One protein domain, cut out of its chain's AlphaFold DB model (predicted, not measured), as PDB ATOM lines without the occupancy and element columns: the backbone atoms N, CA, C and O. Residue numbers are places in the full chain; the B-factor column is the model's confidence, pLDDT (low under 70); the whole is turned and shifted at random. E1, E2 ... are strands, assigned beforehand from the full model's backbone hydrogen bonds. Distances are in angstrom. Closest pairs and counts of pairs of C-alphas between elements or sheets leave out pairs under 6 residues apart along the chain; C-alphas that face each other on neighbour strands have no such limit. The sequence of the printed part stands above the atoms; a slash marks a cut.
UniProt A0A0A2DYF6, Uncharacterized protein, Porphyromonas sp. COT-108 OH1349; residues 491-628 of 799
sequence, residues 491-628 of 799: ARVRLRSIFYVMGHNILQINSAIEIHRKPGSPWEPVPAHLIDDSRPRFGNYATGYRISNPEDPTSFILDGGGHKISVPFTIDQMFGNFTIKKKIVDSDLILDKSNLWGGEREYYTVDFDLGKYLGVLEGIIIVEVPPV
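This is residues 491 to 628 of the 799 residues of an uncharacterized protein of Porphyromonas sp. COT-108 OH1349 (UniProt A0A0A2DYF6). One strongly twisted sheet of eight strands curls round on itself into a small, nearly closed barrel, with E7 running on into E8 where its two edges come round. Long loops leave the barrel, and residues 588 to 594 stick out and stand free. The printed part has 138 residues with eight named strands, E1 to E8, and no named helix; the class is all strand, though only 64 residues are in named elements. The sheet is mixed, in the order E7 E1 E2 E5 E4 E3 E6 E8. The whole is compact, with a radius of gyration of the C-alphas of 16.6 A, yet elongated, spanning 54 by 31 by 26 A.

Begin with E1, residues 491 to 501, and E2, residues 506 to 516, an antiparallel hairpin where N 494 and O 512 are 2.8 A apart. E5, residues 577 to 583, is antiparallel to E2, with N 578 and O 511 at 2.8 A. Next come E4, residues 566 to 574, with N 581 and O 570 at 2.8 A, and E3, residues 538 to 547, with N 567 and O 544 at 2.8 A. E3, E4 and E5 form a meander, each strand the antiparallel neighbour of the one before. E6, residues 602 to 608, is antiparallel to E3, with N 545 and O 605 at 2.8 A. Two Greek keys, a meander with a fourth strand antiparallel to its far strand, are E2 E3 E4 E5 and E3 E4 E5 E6. The edge strand E8, residues 620 to 625, is antiparallel to E6, with N 606 and O 621 at 2.8 A. The other edge strand, E7, residues 616 to 618, is parallel to E1, with N 618 and O 491 at 2.7 A. This is a folded sheet, bent back into two leaves: E7 E1 E2 E5 E4 face E6 E8, with E3 as the hinge. The closest C-alphas of E2 and E8, Leu 507 and Val 625, are 7.2 A apart.

Find C-alpha 491 at (18.793, -62.284, -138.803), where E1 begins; it bends by 60 degrees at residue 496 and covers 26.8 A. E2 covers 31.1 A, E3 25.8 A, E4 24.7 A, E5 19.2 A, E6 18.6 A, E7 6.2 A and E8 16.1 A. E8 ends at C-alpha 625, (26.585, -57.915, -115.928).

The C-alphas farthest apart, those of Gly 520 and Asp 592, are 56.5 A apart. The printed part has no cut. Long links join E2 to E3, E3 to E4 and E5 to E6. The mean pLDDT of the printed part is 75.3; look for values under 70 at residues 497 to 506, 573 to 599 and 614 to 616.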
ATOM      1  N   ALA A 491      17.889 -63.304-139.309       84.44
ATOM      2  CA  ALA A 491      18.793 -62.284-138.803       84.44
ATOM      3  C   ALA A 491      19.621 -62.857-137.659       84.44
ATOM      4  O   ALA A 491      19.154 -63.727-136.943       84.44
ATOM      5  N   ARG A 492      20.835 -62.365-137.436       81.75
ATOM      6  CA  ARG A 492      21.607 -62.678-136.230       81.75
ATOM      7  C   ARG A 492      22.350 -61.455-135.735       81.75
ATOM      8  O   ARG A 492      22.696 -60.559-136.510       81.75
ATOM      9  N   VAL A 493      22.690 -61.469-134.453       79.31
ATOM     10  CA  VAL A 493      23.592 -60.482-133.868       79.31
ATOM     11  C   VAL A 493      25.027 -60.998-133.949       79.31
ATOM     12  O   VAL A 493      25.401 -61.961-133.282       79.31
ATOM     13  N   ARG A 494      25.874 -60.324-134.727       79.75
ATOM     14  CA  ARG A 494      27.323 -60.536-134.710       79.75
ATOM     15  C   ARG A 494      27.981 -59.573-133.732       79.75
ATOM     16  O   ARG A 494      28.024 -58.366-133.966       79.75
ATOM     17  N   LEU A 495      28.574 -60.094-132.663       73.56
ATOM     18  CA  LEU A 495      29.389 -59.271-131.768       73.56
ATOM     19  C   LEU A 495      30.620 -58.719-132.489       73.56
ATOM     20  O   LEU A 495      31.373 -59.460-133.122       73.56
ATOM     21  N   ARG A 496      30.848 -57.413-132.340       72.06
ATOM     22  CA  ARG A 496      32.102 -56.758-132.731       72.06
ATOM     23  C   ARG A 496      33.003 -56.584-131.519       72.06
ATOM     24  O   ARG A 496      34.155 -57.007-131.533       72.06
ATOM     25  N   SER A 497      32.479 -55.981-130.458       68.31
ATOM     26  CA  SER A 497      33.200 -55.790-129.202       68.31
ATOM     27  C   SER A 497      32.233 -55.622-128.038       68.31
ATOM     28  O   SER A 497      31.097 -55.213-128.217       68.31
ATOM     29  N   ILE A 498      32.678 -55.946-126.828       65.81
ATOM     30  CA  ILE A 498      31.931 -55.670-125.599       65.81
ATOM     31  C   ILE A 498      32.888 -54.988-124.644       65.81
ATOM     32  O   ILE A 498      33.984 -55.493-124.419       65.81
ATOM     33  N   PHE A 499      32.517 -53.856-124.080       62.38
ATOM     34  CA  PHE A 499      33.341 -53.217-123.073       62.38
ATOM     35  C   PHE A 499      32.496 -52.481-122.053       62.38
ATOM     36  O   PHE A 499      31.382 -52.035-122.306       62.38
ATOM     37  N   TYR A 500      33.058 -52.357-120.864       60.56
ATOM     38  CA  TYR A 500      32.493 -51.540-119.816       60.56
ATOM     39  C   TYR A 500      32.767 -50.071-120.118       60.56
ATOM     40  O   TYR A 500      33.926 -49.668-120.222       60.56
ATOM     41  N   VAL A 501      31.700 -49.282-120.246       56.56
ATOM     42  CA  VAL A 501      31.753 -47.822-120.291       56.56
ATOM     43  C   VAL A 501      31.538 -47.276-118.884       56.56
ATOM     44  O   VAL A 501      30.455 -46.855-118.484       56.56
ATOM     45  N   MET A 502      32.613 -47.313-118.112       52.69
ATOM     46  CA  MET A 502      32.634 -47.027-116.678       52.69
ATOM     47  C   MET A 502      32.391 -45.547-116.305       52.69
ATOM     48  O   MET A 502      31.821 -45.291-115.255       52.69
ATOM     49  N   GLY A 503      32.695 -44.558-117.159       47.56
ATOM     50  CA  GLY A 503      32.473 -43.130-116.870       47.56
ATOM     51  C   GLY A 503      30.991 -42.751-116.839       47.56
ATOM     52  O   GLY A 503      30.619 -41.713-116.305       47.56
ATOM     53  N   HIS A 504      30.145 -43.634-117.372       52.22
ATOM     54  CA  HIS A 504      28.693 -43.524-117.337       52.22
ATOM     55  C   HIS A 504      28.039 -44.676-116.556       52.22
ATOM     56  O   HIS A 504      26.815 -44.761-116.545       52.22
ATOM     57  N   ASN A 505      28.827 -45.556-115.917       60.56
ATOM     58  CA  ASN A 505      28.367 -46.789-115.267       60.56
ATOM     59  C   ASN A 505      27.507 -47.665-116.197       60.56
ATOM     60  O   ASN A 505      26.406 -48.072-115.832       60.56
ATOM     61  N   ILE A 506      27.985 -47.922-117.419       66.12
ATOM     62  CA  ILE A 506      27.234 -48.625-118.466       66.12
ATOM     63  C   ILE A 506      27.998 -49.854-118.971       66.12
ATOM     64  O   ILE A 506      29.170 -49.753-119.325       66.12
ATOM     65  N   LEU A 507      27.342 -51.012-119.082       70.38
ATOM     66  CA  LEU A 507      27.828 -52.097-119.948       70.38
ATOM     67  C   LEU A 507      27.510 -51.731-121.400       70.38
ATOM     68  O   LEU A 507      26.340 -51.506-121.692       70.38
ATOM     69  N   GLN A 508      28.517 -51.678-122.279       74.00
ATOM     70  CA  GLN A 508      28.364 -51.418-123.712       74.00
ATOM     71  C   GLN A 508      28.680 -52.674-124.529       74.00
ATOM     72  O   GLN A 508      29.805 -53.176-124.532       74.00
ATOM     73  N   ILE A 509      27.700 -53.155-125.289       73.31
ATOM     74  CA  ILE A 509      27.895 -54.215-126.286       73.31
ATOM     75  C   ILE A 509      27.796 -53.577-127.659       73.31
ATOM     76  O   ILE A 509      26.742 -53.052-127.988       73.31
ATOM     77  N   ASN A 510      28.873 -53.630-128.440       74.38
ATOM     78  CA  ASN A 510      28.872 -53.272-129.850       74.38
ATOM     79  C   ASN A 510      28.663 -54.523-130.693       74.38
ATOM     80  O   ASN A 510      29.512 -55.422-130.747       74.38
ATOM     81  N   SER A 511      27.565 -54.546-131.422       75.62
ATOM     82  CA  SER A 511      27.246 -55.619-132.351       75.62
ATOM     83  C   SER A 511      26.863 -55.072-133.715       75.62
ATOM     84  O   SER A 511      26.571 -53.890-133.857       75.62
ATOM     85  N   ALA A 512      26.903 -55.935-134.722       79.19
ATOM     86  CA  ALA A 512      26.272 -55.710-136.007       79.19
ATOM     87  C   ALA A 512      25.151 -56.717-136.231       79.19
ATOM     88  O   ALA A 512      25.237 -57.844-135.746       79.19
ATOM     89  N   ILE A 513      24.127 -56.319-136.978       79.88
ATOM     90  CA  ILE A 513      23.090 -57.245-137.438       79.88
ATOM     91  C   ILE A 513      23.457 -57.720-138.835       79.88
ATOM     92  O   ILE A 513      23.839 -56.927-139.699       79.88
ATOM     93  N   GLU A 514      23.363 -59.026-139.026       85.25
ATOM     94  CA  GLU A 514      23.573 -59.685-140.307       85.25
ATOM     95  C   GLU A 514      22.332 -60.486-140.664       85.25
ATOM     96  O   GLU A 514      21.641 -60.974-139.770       85.25
ATOM     97  N   ILE A 515      22.075 -60.640-141.957       86.94
ATOM     98  CA  ILE A 515      20.988 -61.458-142.475       86.94
ATOM     99  C   ILE A 515      21.509 -62.633-143.294       86.94
ATOM    100  O   ILE A 515      22.644 -62.639-143.775       86.94
ATOM    101  N   HIS A 516      20.652 -63.634-143.443       87.00
ATOM    102  CA  HIS A 516      20.917 -64.848-144.191       87.00
ATOM    103  C   HIS A 516      19.632 -65.278-144.900       87.00
ATOM    104  O   HIS A 516      18.610 -65.554-144.272       87.00
ATOM    105  N   ARG A 517      19.666 -65.261-146.237       84.38
ATOM    106  CA  ARG A 517      18.478 -65.427-147.099       84.38
ATOM    107  C   ARG A 517      18.362 -66.813-147.732       84.38
ATOM    108  O   ARG A 517      17.303 -67.180-148.234       84.38
ATOM    109  N   LYS A 518      19.451 -67.578-147.750       84.88
ATOM    110  CA  LYS A 518      19.500 -68.942-148.287       84.88
ATOM    111  C   LYS A 518      20.546 -69.759-147.526       84.88
ATOM    112  O   LYS A 518      21.581 -69.184-147.195       84.88
ATOM    113  N   PRO A 519      20.327 -71.057-147.272       84.38
ATOM    114  CA  PRO A 519      21.341 -71.925-146.690       84.38
ATOM    115  C   PRO A 519      22.642 -71.922-147.508       84.38
ATOM    116  O   PRO A 519      22.665 -71.582-148.691       84.38
ATOM    117  N   GLY A 520      23.760 -72.220-146.843       79.94
ATOM    118  CA  GLY A 520      25.080 -72.315-147.481       79.94
ATOM    119  C   GLY A 520      25.677 -70.998-148.001       79.94
ATOM    120  O   GLY A 520      26.801 -71.008-148.502       79.94
ATOM    121  N   SER A 521      24.974 -69.866-147.880       84.62
ATOM    122  CA  SER A 521      25.496 -68.551-148.262       84.62
ATOM    123  C   SER A 521      26.194 -67.841-147.099       84.62
ATOM    124  O   SER A 521      25.939 -68.145-145.934       84.62
ATOM    125  N   PRO A 522      27.128 -66.915-147.369       88.19
ATOM    126  CA  PRO A 522      27.681 -66.093-146.305       88.19
ATOM    127  C   PRO A 522      26.605 -65.162-145.735       88.19
ATOM    128  O   PRO A 522      25.745 -64.661-146.456       88.19
ATOM    129  N   TRP A 523      26.705 -64.898-144.435       89.00
ATOM    130  CA  TRP A 523      25.937 -63.851-143.771       89.00
ATOM    131  C   TRP A 523      26.307 -62.481-144.338       89.00
ATOM    132  O   TRP A 523      27.489 -62.185-144.530       89.00
ATOM    133  N   GLU A 524      25.306 -61.642-144.578       88.62
ATOM    134  CA  GLU A 524      25.466 -60.325-145.197       88.62
ATOM    135  C   GLU A 524      24.976 -59.205-144.263       88.62
ATOM    136  O   GLU A 524      24.120 -59.443-143.412       88.62
ATOM    137  N   PRO A 525      25.511 -57.975-144.361       86.44
ATOM    138  CA  PRO A 525      24.973 -56.845-143.606       86.44
ATOM    139  C   PRO A 525      23.526 -56.545-144.019       86.44
ATOM    140  O   PRO A 525      23.161 -56.726-145.179       86.44
ATOM    141  N   VAL A 526      22.722 -56.028-143.084       83.56
ATOM    142  CA  VAL A 526      21.341 -55.604-143.371       83.56
ATOM    143  C   VAL A 526      21.330 -54.537-144.483       83.56
ATOM    144  O   VAL A 526      21.931 -53.472-144.302       83.56
ATOM    145  N   PRO A 527      20.645 -54.773-145.618       83.94
ATOM    146  CA  PRO A 527      20.459 -53.766-146.655       83.94
ATOM    147  C   PRO A 527      19.702 -52.542-146.132       83.94
ATOM    148  O   PRO A 527      18.753 -52.685-145.368       83.94
ATOM    149  N   ALA A 528      20.063 -51.343-146.600       81.62
ATOM    150  CA  ALA A 528      19.480 -50.090-146.110       81.62
ATOM    151  C   ALA A 528      17.941 -50.039-146.198       81.62
ATOM    152  O   ALA A 528      17.300 -49.540-145.288       81.62
ATOM    153  N   HIS A 529      17.341 -50.615-147.244       80.06
ATOM    154  CA  HIS A 529      15.884 -50.635-147.428       80.06
ATOM    155  C   HIS A 529      15.135 -51.592-146.480       80.06
ATOM    156  O   HIS A 529      13.909 -51.558-146.441       80.06
ATOM    157  N   LEU A 530      15.847 -52.457-145.746       81.12
ATOM    158  CA  LEU A 530      15.283 -53.304-144.688       81.12
ATOM    159  C   LEU A 530      15.473 -52.704-143.288       81.12
ATOM    160  O   LEU A 530      15.017 -53.290-142.305       81.12
ATOM    161  N   ILE A 531      16.150 -51.559-143.182       77.06
ATOM    162  CA  ILE A 531      16.280 -50.825-141.927       77.06
ATOM    163  C   ILE A 531      14.969 -50.074-141.675       77.06
ATOM    164  O   ILE A 531      14.396 -49.454-142.567       77.06
ATOM    165  N   ASP A 532      14.468 -50.164-140.445       76.75
ATOM    166  CA  ASP A 532      13.271 -49.445-140.020       76.75
ATOM    167  C   ASP A 532      13.614 -47.982-139.697       76.75
ATOM    168  O   ASP A 532      13.872 -47.626-138.547       76.75
ATOM    169  N   ASP A 533      13.608 -47.132-140.727       73.69
ATOM    170  CA  ASP A 533      13.928 -45.698-140.625       73.69
ATOM    171  C   ASP A 533      12.933 -44.895-139.760       73.69
ATOM    172  O   ASP A 533      13.176 -43.724-139.460       73.69
ATOM    173  N   SER A 534      11.812 -45.497-139.334       78.19
ATOM    174  CA  SER A 534      10.881 -44.859-138.393       78.19
ATOM    175  C   SER A 534      11.406 -44.844-136.953       78.19
ATOM    176  O   SER A 534      10.924 -44.073-136.118       78.19
ATOM    177  N   ARG A 535      12.404 -45.681-136.649       76.75
ATOM    178  CA  ARG A 535      12.965 -45.810-135.307       76.75
ATOM    179  C   ARG A 535      13.963 -44.692-135.025       76.75
ATOM    180  O   ARG A 535      14.896 -44.488-135.803       76.75
ATOM    181  N   PRO A 536      13.848 -43.979-133.888       79.00
ATOM    182  CA  PRO A 536      14.900 -43.064-133.483       79.00
ATOM    183  C   PRO A 536      16.217 -43.813-133.276       79.00
ATOM    184  O   PRO A 536      16.246 -44.925-132.743       79.00
ATOM    185  N   ARG A 537      17.316 -43.142-133.635       76.44
ATOM    186  CA  ARG A 537      18.693 -43.622-133.447       76.44
ATOM    187  C   ARG A 537      18.950 -44.168-132.040       76.44
ATOM    188  O   ARG A 537      19.660 -45.156-131.894       76.44
ATOM    189  N   PHE A 538      18.387 -43.523-131.021       76.75
ATOM    190  CA  PHE A 538      18.444 -43.977-129.636       76.75
ATOM    191  C   PHE A 538      17.070 -44.495-129.219       76.75
ATOM    192  O   PHE A 538      16.095 -43.745-129.265       76.75
ATOM    193  N   GLY A 539      16.992 -45.749-128.779       70.88
ATOM    194  CA  GLY A 539      15.742 -46.322-128.284       70.88
ATOM    195  C   GLY A 539      15.939 -47.615-127.504       70.88
ATOM    196  O   GLY A 539      17.001 -48.232-127.547       70.88
ATOM    197  N   ASN A 540      14.915 -48.026-126.759       74.38
ATOM    198  CA  ASN A 540      14.935 -49.259-125.970       74.38
ATOM    199  C   ASN A 540      14.419 -50.428-126.820       74.38
ATOM    200  O   ASN A 540      13.304 -50.893-126.620       74.38
ATOM    201  N   TYR A 541      15.219 -50.865-127.796       76.50
ATOM    202  CA  TYR A 541      14.861 -51.962-128.712       76.50
ATOM    203  C   TYR A 541      15.469 -53.312-128.318       76.50
ATOM    204  O   TYR A 541      15.436 -54.261-129.093       76.50
ATOM    205  N   ALA A 542      16.081 -53.399-127.140       79.75
ATOM    206  CA  ALA A 542      16.513 -54.661-126.567       79.75
ATOM    207  C   ALA A 542      15.973 -54.768-125.148       79.75
ATOM    208  O   ALA A 542      16.047 -53.817-124.364       79.75
ATOM    209  N   THR A 543      15.465 -55.946-124.818       85.19
ATOM    210  CA  THR A 543      14.991 -56.274-123.479       85.19
ATOM    211  C   THR A 543      15.815 -57.437-122.966       85.19
ATOM    212  O   THR A 543      15.871 -58.491-123.593       85.19
ATOM    213  N   GLY A 544      16.482 -57.250-121.832       87.62
ATOM    214  CA  GLY A 544      17.146 -58.355-121.156       87.62
ATOM    215  C   GLY A 544      16.234 -58.947-120.099       87.62
ATOM    216  O   GLY A 544      15.735 -58.222-119.242       87.62
ATOM    217  N   TYR A 545      16.053 -60.259-120.125       91.69
ATOM    218  CA  TYR A 545      15.335 -60.998-119.094       91.69
ATOM    219  C   TYR A 545      16.330 -61.660-118.152       91.69
ATOM    220  O   TYR A 545      17.248 -62.349-118.608       91.69
ATOM    221  N   ARG A 546      16.164 -61.444-116.845       92.38
ATOM    222  CA  ARG A 546      17.062 -61.985-115.821       92.38
ATOM    223  C   ARG A 546      16.958 -63.510-115.788       92.38
ATOM    224  O   ARG A 546      15.851 -64.051-115.758       92.38
ATOM    225  N   ILE A 547      18.100 -64.189-115.754       93.56
ATOM    226  CA  ILE A 547      18.198 -65.649-115.623       93.56
ATOM    227  C   ILE A 547      19.129 -66.026-114.466       93.56
ATOM    228  O   ILE A 547      20.055 -65.278-114.143       93.56
ATOM    229  N   SER A 548      18.893 -67.170-113.827       92.31
ATOM    230  CA  SER A 548      19.706 -67.643-112.695       92.31
ATOM    231  C   SER A 548      20.925 -68.457-113.126       92.31
ATOM    232  O   SER A 548      21.898 -68.537-112.380       92.31
ATOM    233  N   ASN A 549      20.883 -69.075-114.309       90.44
ATOM    234  CA  ASN A 549      21.939 -69.945-114.810       90.44
ATOM    235  C   ASN A 549      22.330 -69.564-116.252       90.44
ATOM    236  O   ASN A 549      21.536 -69.759-117.169       90.44
ATOM    237  N   PRO A 550      23.560 -69.085-116.506       88.94
ATOM    238  CA  PRO A 550      23.998 -68.723-117.856       88.94
ATOM    239  C   PRO A 550      24.155 -69.919-118.812       88.94
ATOM    240  O   PRO A 550      24.299 -69.715-120.019       88.94
ATOM    241  N   GLU A 551      24.133 -71.153-118.305       88.94
ATOM    242  CA  GLU A 551      24.107 -72.364-119.131       88.94
ATOM    243  C   GLU A 551      22.690 -72.808-119.515       88.94
ATOM    244  O   GLU A 551      22.550 -73.614-120.435       88.94
ATOM    245  N   ASP A 552      21.659 -72.245-118.882       89.62
ATOM    246  CA  ASP A 552      20.251 -72.518-119.161       89.62
ATOM    247  C   ASP A 552      19.500 -71.208-119.485       89.62
ATOM    248  O   ASP A 552      19.094 -70.481-118.573       89.62
ATOM    249  N   PRO A 553      19.263 -70.894-120.773       87.31
ATOM    250  CA  PRO A 553      18.578 -69.666-121.181       87.31
ATOM    251  C   PRO A 553      17.105 -69.608-120.754       87.31
ATOM    252  O   PRO A 553      16.482 -68.556-120.891       87.31
ATOM    253  N   THR A 554      16.541 -70.714-120.262       90.56
ATOM    254  CA  THR A 554      15.151 -70.796-119.795       90.56
ATOM    255  C   THR A 554      15.012 -70.613-118.287       90.56
ATOM    256  O   THR A 554      13.890 -70.527-117.789       90.56
ATOM    257  N   SER A 555      16.131 -70.470-117.568       94.38
ATOM    258  CA  SER A 555      16.188 -70.278-116.114       94.38
ATOM    259  C   SER A 555      15.763 -68.868-115.668       94.38
ATOM    260  O   SER A 555      16.453 -68.197-114.902       94.38
ATOM    261  N   PHE A 556      14.632 -68.383-116.185       94.50
ATOM    262  CA  PHE A 556      14.105 -67.051-115.915       94.50
ATOM    263  C   PHE A 556      13.859 -66.842-114.422       94.50
ATOM    264  O   PHE A 556      13.194 -67.643-113.768       94.50
ATOM    265  N   ILE A 557      14.342 -65.713-113.904       92.25
ATOM    266  CA  ILE A 557      13.985 -65.258-112.564       92.25
ATOM    267  C   ILE A 557      12.659 -64.509-112.657       92.25
ATOM    268  O   ILE A 557      12.501 -63.601-113.482       92.25
ATOM    269  N   LEU A 558      11.713 -64.909-111.811       93.06
ATOM    270  CA  LEU A 558      10.374 -64.340-111.756       93.06
ATOM    271  C   LEU A 558      10.237 -63.371-110.578       93.06
ATOM    272  O   LEU A 558      10.891 -63.533-109.547       93.06
ATOM    273  N   ASP A 559       9.390 -62.357-110.738       90.12
ATOM    274  CA  ASP A 559       8.976 -61.477-109.647       90.12
ATOM    275  C   ASP A 559       7.932 -62.148-108.729       90.12
ATOM    276  O   ASP A 559       7.500 -63.280-108.957       90.12
ATOM    277  N   GLY A 560       7.497 -61.443-107.678       87.62
ATOM    278  CA  GLY A 560       6.488 -61.949-106.737       87.62
ATOM    279  C   GLY A 560       5.107 -62.228-107.354       87.62
ATOM    280  O   GLY A 560       4.274 -62.846-106.697       87.62
ATOM    281  N   GLY A 561       4.862 -61.789-108.593       88.56
ATOM    282  CA  GLY A 561       3.655 -62.072-109.371       88.56
ATOM    283  C   GLY A 561       3.842 -63.155-110.440       88.56
ATOM    284  O   GLY A 561       2.895 -63.433-111.171       88.56
ATOM    285  N   GLY A 562       5.027 -63.765-110.549       90.31
ATOM    286  CA  GLY A 562       5.324 -64.807-111.533       90.31
ATOM    287  C   GLY A 562       5.719 -64.291-112.922       90.31
ATOM    288  O   GLY A 562       5.817 -65.090-113.854       90.31
ATOM    289  N   HIS A 563       5.967 -62.990-113.095       91.00
ATOM    290  CA  HIS A 563       6.405 -62.427-114.376       91.00
ATOM    291  C   HIS A 563       7.930 -62.436-114.493       91.00
ATOM    292  O   HIS A 563       8.641 -62.279-113.503       91.00
ATOM    293  N   LYS A 564       8.450 -62.577-115.719       94.06
ATOM    294  CA  LYS A 564       9.895 -62.488-115.983       94.06
ATOM    295  C   LYS A 564      10.411 -61.101-115.611       94.06
ATOM    296  O   LYS A 564       9.882 -60.099-116.089       94.06
ATOM    297  N   ILE A 565      11.496 -61.039-114.843       89.38
ATOM    298  CA  ILE A 565      12.160 -59.769-114.541       89.38
ATOM    299  C   ILE A 565      12.854 -59.264-115.810       89.38
ATOM    300  O   ILE A 565      13.860 -59.831-116.243       89.38
ATOM    301  N   SER A 566      12.318 -58.202-116.408       88.31
ATOM    302  CA  SER A 566      12.847 -57.578-117.622       88.31
ATOM    303  C   SER A 566      13.521 -56.241-117.329       88.31
ATOM    304  O   SER A 566      12.997 -55.436-116.559       88.31
ATOM    305  N   VAL A 567      14.629 -55.961-118.007       81.19
ATOM    306  CA  VAL A 567      15.312 -54.668-117.953       81.19
ATOM    307  C   VAL A 567      15.506 -54.141-119.373       81.19
ATOM    308  O   VAL A 567      15.997 -54.888-120.225       81.19
ATOM    309  N   PRO A 568      15.152 -52.873-119.656       78.62
ATOM    310  CA  PRO A 568      15.420 -52.290-120.956       78.62
ATOM    311  C   PRO A 568      16.921 -52.086-121.133       78.62
ATOM    312  O   PRO A 568      17.627 -51.607-120.241       78.62
ATOM    313  N   PHE A 569      17.393 -52.406-122.324       76.00
ATOM    314  CA  PHE A 569      18.712 -52.045-122.781       76.00
ATOM    315  C   PHE A 569      18.560 -50.989-123.875       76.00
ATOM    316  O   PHE A 569      17.873 -51.193-124.879       76.00
ATOM    317  N   THR A 570      19.210 -49.842-123.688       74.56
ATOM    318  CA  THR A 570      19.174 -48.784-124.698       74.56
ATOM    319  C   THR A 570      20.105 -49.145-125.841       74.56
ATOM    320  O   THR A 570      21.261 -49.489-125.610       74.56
ATOM    321  N   ILE A 571      19.608 -49.027-127.063       71.94
ATOM    322  CA  ILE A 571      20.344 -49.229-128.299       71.94
ATOM    323  C   ILE A 571      20.633 -47.864-128.932       71.94
ATOM    324  O   ILE A 571      19.708 -47.096-129.187       71.94
ATOM    325  N   ASP A 572      21.906 -47.580-129.219       73.94
ATOM    326  CA  ASP A 572      22.309 -46.580-130.226       73.94
ATOM    327  C   ASP A 572      22.542 -47.299-131.558       73.94
ATOM    328  O   ASP A 572      23.416 -48.169-131.641       73.94
ATOM    329  N   GLN A 573      21.733 -46.960-132.559       66.12
ATOM    330  CA  GLN A 573      21.789 -47.485-133.917       66.12
ATOM    331  C   GLN A 573      22.615 -46.546-134.800       66.12
ATOM    332  O   GLN A 573      22.135 -45.518-135.277       66.12
ATOM    333  N   MET A 574      23.868 -46.909-135.064       61.88
ATOM    334  CA  MET A 574      24.730 -46.158-135.980       61.88
ATOM    335  C   MET A 574      25.194 -47.068-137.119       61.88
ATOM    336  O   MET A 574      26.108 -47.874-136.937       61.88
ATOM    337  N   PHE A 575      24.562 -46.948-138.294       53.12
ATOM    338  CA  PHE A 575      24.905 -47.697-139.517       53.12
ATOM    339  C   PHE A 575      25.086 -49.207-139.273       53.12
ATOM    340  O   PHE A 575      26.152 -49.774-139.516       53.12
ATOM    341  N   GLY A 576      24.060 -49.848-138.705       52.06
ATOM    342  CA  GLY A 576      24.074 -51.281-138.409       52.06
ATOM    343  C   GLY A 576      24.942 -51.683-137.215       52.06
ATOM    344  O   GLY A 576      25.059 -52.877-136.969       52.06
ATOM    345  N   ASN A 577      25.533 -50.733-136.473       58.06
ATOM    346  CA  ASN A 577      26.121 -50.991-135.159       58.06
ATOM    347  C   ASN A 577      25.100 -50.715-134.061       58.06
ATOM    348  O   ASN A 577      24.521 -49.631-134.027       58.06
ATOM    349  N   PHE A 578      24.939 -51.669-133.154       58.66
ATOM    350  CA  PHE A 578      24.052 -51.583-132.006       58.66
ATOM    351  C   PHE A 578      24.934 -51.468-130.776       58.66
ATOM    352  O   PHE A 578      25.732 -52.365-130.510       58.66
ATOM    353  N   THR A 579      24.828 -50.345-130.068       62.28
ATOM    354  CA  THR A 579      25.427 -50.185-128.741       62.28
ATOM    355  C   THR A 579      24.365 -50.448-127.699       62.28
ATOM    356  O   THR A 579      23.495 -49.607-127.501       62.28
ATOM    357  N   ILE A 580      24.454 -51.583-127.024       60.47
ATOM    358  CA  ILE A 580      23.530 -51.951-125.960       60.47
ATOM    359  C   ILE A 580      24.052 -51.379-124.643       60.47
ATOM    360  O   ILE A 580      25.175 -51.705-124.271       60.47
ATOM    361  N   LYS A 581      23.259 -50.555-123.954       65.06
ATOM    362  CA  LYS A 581      23.623 -49.895-122.693       65.06
ATOM    363  C   LYS A 581      22.741 -50.373-121.543       65.06
ATOM    364  O   LYS A 581      21.530 -50.171-121.575       65.06
ATOM    365  N   LYS A 582      23.359 -50.928-120.497       66.94
ATOM    366  CA  LYS A 582      22.722 -51.173-119.192       66.94
ATOM    367  C   LYS A 582      23.363 -50.273-118.150       66.94
ATOM    368  O   LYS A 582      24.554 -50.421-117.893       66.94
ATOM    369  N   LYS A 583      22.580 -49.380-117.537       63.25
ATOM    370  CA  LYS A 583      23.022 -48.619-116.363       63.25
ATOM    371  C   LYS A 583      23.211 -49.593-115.198       63.25
ATOM    372  O   LYS A 583      22.302 -50.361-114.876       63.25
ATOM    373  N   ILE A 584      24.406 -49.599-114.627       63.44
ATOM    374  CA  ILE A 584      24.813 -50.511-113.554       63.44
ATOM    375  C   ILE A 584      24.517 -49.874-112.190       63.44
ATOM    376  O   ILE A 584      24.244 -50.575-111.224       63.44
ATOM    377  N   VAL A 585      24.531 -48.538-112.119       61.53
ATOM    378  CA  VAL A 585      24.350 -47.755-110.891       61.53
ATOM    379  C   VAL A 585      23.694 -46.412-111.220       61.53
ATOM    380  O   VAL A 585      24.137 -45.737-112.153       61.53
ATOM    381  N   ASP A 586      22.682 -45.994-110.454       55.62
ATOM    382  CA  ASP A 586      22.147 -44.630-110.526       55.62
ATOM    383  C   ASP A 586      23.131 -43.628-109.902       55.62
ATOM    384  O   ASP A 586      23.556 -43.759-108.758       55.62
ATOM    385  N   SER A 587      23.543 -42.648-110.704       51.12
ATOM    386  CA  SER A 587      24.693 -41.759-110.503       51.12
ATOM    387  C   SER A 587      24.561 -40.735-109.375       51.12
ATOM    388  O   SER A 587      25.525 -40.026-109.096       51.12
ATOM    389  N   ASP A 588      23.408 -40.641-108.717       48.31
ATOM    390  CA  ASP A 588      23.035 -39.390-108.054       48.31
ATOM    391  C   ASP A 588      23.252 -39.375-106.539       48.31
ATOM    392  O   ASP A 588      22.672 -38.519-105.894       48.31
ATOM    393  N   LEU A 589      24.092 -40.262-105.984       53.22
ATOM    394  CA  LEU A 589      24.778 -40.185-104.669       53.22
ATOM    395  C   LEU A 589      24.922 -41.602-104.096       53.22
ATOM    396  O   LEU A 589      23.989 -42.125-103.493       53.22
ATOM    397  N   ILE A 590      26.108 -42.207-104.186       51.94
ATOM    398  CA  ILE A 590      26.442 -43.361-103.337       51.94
ATOM    399  C   ILE A 590      27.608 -42.964-102.457       51.94
ATOM    400  O   ILE A 590      28.775 -43.162-102.783       51.94
ATOM    401  N   LEU A 591      27.250 -42.341-101.342       52.44
ATOM    402  CA  LEU A 591      28.137 -42.184-100.194       52.44
ATOM    403  C   LEU A 591      27.955 -43.279 -99.172       52.44
ATOM    404  O   LEU A 591      28.878 -43.596 -98.435       52.44
ATOM    405  N   ASP A 592      26.760 -43.849 -99.152       51.00
ATOM    406  CA  ASP A 592      26.355 -44.793 -98.145       51.00
ATOM    407  C   ASP A 592      25.863 -46.049 -98.848       51.00
ATOM    408  O   ASP A 592      24.747 -46.116 -99.362       51.00
ATOM    409  N   LYS A 593      26.802 -46.976 -99.006       47.75
ATOM    410  CA  LYS A 593      26.612 -48.424 -98.964       47.75
ATOM    411  C   LYS A 593      28.003 -49.023 -99.070       47.75
ATOM    412  O   LYS A 593      28.677 -48.897-100.092       47.75
ATOM    413  N   SER A 594      28.436 -49.629 -97.972       49.09
ATOM    414  CA  SER A 594      29.533 -50.587 -97.905       49.09
ATOM    415  C   SER A 594      29.438 -51.555 -99.092       49.09
ATOM    416  O   SER A 594      28.645 -52.488 -99.061       49.09
ATOM    417  N   ASN A 595      30.209 -51.264-100.143       54.66
ATOM    418  CA  ASN A 595      30.168 -51.861-101.476       54.66
ATOM    419  C   ASN A 595      28.809 -51.843-102.205       54.66
ATOM    420  O   ASN A 595      27.829 -52.448-101.793       54.66
ATOM    421  N   LEU A 596      28.800 -51.282-103.418       56.97
ATOM    422  CA  LEU A 596      27.731 -51.474-104.416       56.97
ATOM    423  C   LEU A 596      27.573 -52.929-104.888       56.97
ATOM    424  O   LEU A 596      26.713 -53.244-105.708       56.97
ATOM    425  N   TRP A 597      28.401 -53.820-104.355       59.06
ATOM    426  CA  TRP A 597      28.347 -55.243-104.585       59.06
ATOM    427  C   TRP A 597      27.218 -55.862-103.756       59.06
ATOM    428  O   TRP A 597      27.392 -56.172-102.581       59.06
ATOM    429  N   GLY A 598      26.064 -56.091-104.387       59.50
ATOM    430  CA  GLY A 598      24.944 -56.836-103.799       59.50
ATOM    431  C   GLY A 598      25.186 -58.345-103.656       59.50
ATOM    432  O   GLY A 598      24.237 -59.083-103.430       59.50
ATOM    433  N   GLY A 599      26.421 -58.826-103.842       64.56
ATOM    434  CA  GLY A 599      26.782 -60.245-103.737       64.56
ATOM    435  C   GLY A 599      26.463 -61.100-104.963       64.56
ATOM    436  O   GLY A 599      27.079 -62.144-105.165       64.56
ATOM    437  N   GLU A 600      25.531 -60.659-105.803       71.56
ATOM    438  CA  GLU A 600      24.985 -61.471-106.885       71.56
ATOM    439  C   GLU A 600      25.547 -61.084-108.254       71.56
ATOM    440  O   GLU A 600      25.682 -59.909-108.602       71.56
ATOM    441  N   ARG A 601      25.858 -62.106-109.057       80.56
ATOM    442  CA  ARG A 601      26.133 -61.950-110.486       80.56
ATOM    443  C   ARG A 601      24.802 -61.912-111.218       80.56
ATOM    444  O   ARG A 601      23.927 -62.735-110.952       80.56
ATOM    445  N   GLU A 602      24.657 -60.981-112.147       85.19
ATOM    446  CA  GLU A 602      23.442 -60.883-112.945       85.19
ATOM    447  C   GLU A 602      23.679 -61.438-114.343       85.19
ATOM    448  O   GLU A 602      24.628 -61.054-115.027       85.19
ATOM    449  N   TYR A 603      22.780 -62.314-114.781       89.69
ATOM    450  CA  TYR A 603      22.773 -62.858-116.128       89.69
ATOM    451  C   TYR A 603      21.481 -62.460-116.817       89.69
ATOM    452  O   TYR A 603      20.404 -62.508-116.218       89.69
ATOM    453  N   TYR A 604      21.593 -62.097-118.087       89.69
ATOM    454  CA  TYR A 604      20.456 -61.713-118.903       89.69
ATOM    455  C   TYR A 604      20.482 -62.480-120.208       89.69
ATOM    456  O   TYR A 604      21.509 -62.494-120.890       89.69
ATOM    457  N   THR A 605      19.347 -63.061-120.581       90.81
ATOM    458  CA  THR A 605      19.093 -63.351-121.988       90.81
ATOM    459  C   THR A 605      18.569 -62.089-122.663       90.81
ATOM    460  O   THR A 605      17.724 -61.404-122.091       90.81
ATOM    461  N   VAL A 606      19.105 -61.737-123.829       84.56
ATOM    462  CA  VAL A 606      18.768 -60.493-124.528       84.56
ATOM    463  C   VAL A 606      17.889 -60.800-125.726       84.56
ATOM    464  O   VAL A 606      18.311 -61.492-126.653       84.56
ATOM    465  N   ASP A 607      16.690 -60.239-125.697       81.81
ATOM    466  CA  ASP A 607      15.738 -60.243-126.794       81.81
ATOM    467  C   ASP A 607      15.844 -58.922-127.560       81.81
ATOM    468  O   ASP A 607      15.832 -57.843-126.953       81.81
ATOM    469  N   PHE A 608      15.992 -59.001-128.882       78.50
ATOM    470  CA  PHE A 608      16.137 -57.832-129.742       78.50
ATOM    471  C   PHE A 608      14.885 -57.642-130.567       78.50
ATOM    472  O   PHE A 608      14.548 -58.457-131.423       78.50
ATOM    473  N   ASP A 609      14.293 -56.472-130.413       77.94
ATOM    474  CA  ASP A 609      13.372 -55.956-131.394       77.94
ATOM    475  C   ASP A 609      14.186 -55.329-132.539       77.94
ATOM    476  O   ASP A 609      14.606 -54.169-132.493       77.94
ATOM    477  N   LEU A 610      14.434 -56.117-133.585       72.75
ATOM    478  CA  LEU A 610      15.159 -55.680-134.783       72.75
ATOM    479  C   LEU A 610      14.307 -54.824-135.733       72.75
ATOM    480  O   LEU A 610      14.803 -54.368-136.763       72.75
ATOM    481  N   GLY A 611      13.046 -54.569-135.394       73.44
ATOM    482  CA  GLY A 611      12.137 -53.796-136.220       73.44
ATOM    483  C   GLY A 611      11.392 -54.604-137.257       73.44
ATOM    484  O   GLY A 611      11.336 -55.831-137.237       73.44
ATOM    485  N   LYS A 612      10.749 -53.857-138.150       72.94
ATOM    486  CA  LYS A 612       9.610 -54.328-138.931       72.94
ATOM    487  C   LYS A 612       9.932 -55.501-139.882       72.94
ATOM    488  O   LYS A 612       9.043 -56.274-140.209       72.94
ATOM    489  N   TYR A 613      11.172 -55.653-140.347       72.12
ATOM    490  CA  TYR A 613      11.464 -56.507-141.510       72.12
ATOM    491  C   TYR A 613      12.349 -57.729-141.245       72.12
ATOM    492  O   TYR A 613      12.434 -58.606-142.100       72.12
ATOM    493  N   LEU A 614      13.026 -57.809-140.096       69.38
ATOM    494  CA  LEU A 614      14.209 -58.670-139.943       69.38
ATOM    495  C   LEU A 614      13.943 -60.114-139.473       69.38
ATOM    496  O   LEU A 614      14.881 -60.824-139.131       69.38
ATOM    497  N   GLY A 615      12.702 -60.599-139.559       65.94
ATOM    498  CA  GLY A 615      12.390 -62.013-139.330       65.94
ATOM    499  C   GLY A 615      12.757 -62.513-137.929       65.94
ATOM    500  O   GLY A 615      12.607 -61.793-136.944       65.94
ATOM    501  N   VAL A 616      13.197 -63.773-137.839       65.00
ATOM    502  CA  VAL A 616      13.578 -64.419-136.573       65.00
ATOM    503  C   VAL A 616      15.058 -64.176-136.299       65.00
ATOM    504  O   VAL A 616      15.906 -64.458-137.151       65.00
ATOM    505  N   LEU A 617      15.364 -63.697-135.091       74.38
ATOM    506  CA  LEU A 617      16.733 -63.635-134.604       74.38
ATOM    507  C   LEU A 617      17.254 -65.056-134.337       74.38
ATOM    508  O   LEU A 617      16.722 -65.791-133.507       74.38
ATOM    509  N   GLU A 618      18.316 -65.439-135.034       71.62
ATOM    510  CA  GLU A 618      19.055 -66.659-134.785       71.62
ATOM    511  C   GLU A 618      19.927 -66.511-133.549       71.62
ATOM    512  O   GLU A 618      20.882 -65.727-133.498       71.62
ATOM    513  N   GLY A 619      19.614 -67.365-132.587       72.12
ATOM    514  CA  GLY A 619      20.439 -67.619-131.431       72.12
ATOM    515  C   GLY A 619      20.138 -66.714-130.247       72.12
ATOM    516  O   GLY A 619      19.712 -65.567-130.363       72.12
ATOM    517  N   ILE A 620      20.377 -67.272-129.069       82.06
ATOM    518  CA  ILE A 620      20.143 -66.602-127.797       82.06
ATOM    519  C   ILE A 620      21.425 -65.896-127.373       82.06
ATOM    520  O   ILE A 620      22.485 -66.522-127.305       82.06
ATOM    521  N   ILE A 621      21.335 -64.612-127.033       83.88
ATOM    522  CA  ILE A 621      22.447 -63.892-126.412       83.88
ATOM    523  C   ILE A 621      22.281 -63.945-124.902       83.88
ATOM    524  O   ILE A 621      21.258 -63.517-124.378       83.88
ATOM    525  N   ILE A 622      23.307 -64.432-124.212       88.25
ATOM    526  CA  ILE A 622      23.427 -64.399-122.759       88.25
ATOM    527  C   ILE A 622      24.592 -63.493-122.397       88.25
ATOM    528  O   ILE A 622      25.725 -63.706-122.841       88.25
ATOM    529  N   VAL A 623      24.319 -62.497-121.565       85.56
ATOM    530  CA  VAL A 623      25.329 -61.568-121.063       85.56
ATOM    531  C   VAL A 623      25.324 -61.563-119.552       85.56
ATOM    532  O   VAL A 623      24.279 -61.467-118.911       85.56
ATOM    533  N   GLU A 624      26.514 -61.656-118.984       85.81
ATOM    534  CA  GLU A 624      26.729 -61.349-117.584       85.81
ATOM    535  C   GLU A 624      26.977 -59.848-117.413       85.81
ATOM    536  O   GLU A 624      27.815 -59.261-118.104       85.81
ATOM    537  N   VAL A 625      26.284 -59.246-116.452       80.75
ATOM    538  CA  VAL A 625      26.585 -57.915-115.928       80.75
ATOM    539  C   VAL A 625      27.269 -58.116-114.572       80.75
ATOM    540  O   VAL A 625      26.576 -58.282-113.568       80.75
ATOM    541  N   PRO A 626      28.617 -58.180-114.504       75.19
ATOM    542  CA  PRO A 626      29.325 -58.216-113.241       75.19
ATOM    543  C   PRO A 626      28.931 -57.051-112.334       75.19
ATOM    544  O   PRO A 626      28.736 -55.922-112.798       75.19
ATOM    545  N   PRO A 627      28.869 -57.320-111.026       73.88
ATOM    546  CA  PRO A 627      28.624 -56.292-110.038       73.88
ATOM    547  C   PRO A 627      29.808 -55.317-109.975       73.88
ATOM    548  O   PRO A 627      30.951 -55.674-110.270       73.88
ATOM    549  N   VAL A 628      29.533 -54.077-109.572       73.00
ATOM    550  CA  VAL A 628      30.538 -53.007-109.470       73.00
ATOM    551  C   VAL A 628      30.879 -52.692-108.022       73.00
ATOM    552  O   VAL A 628      30.056 -52.848-107.120       73.00
TER     553      VAL A 628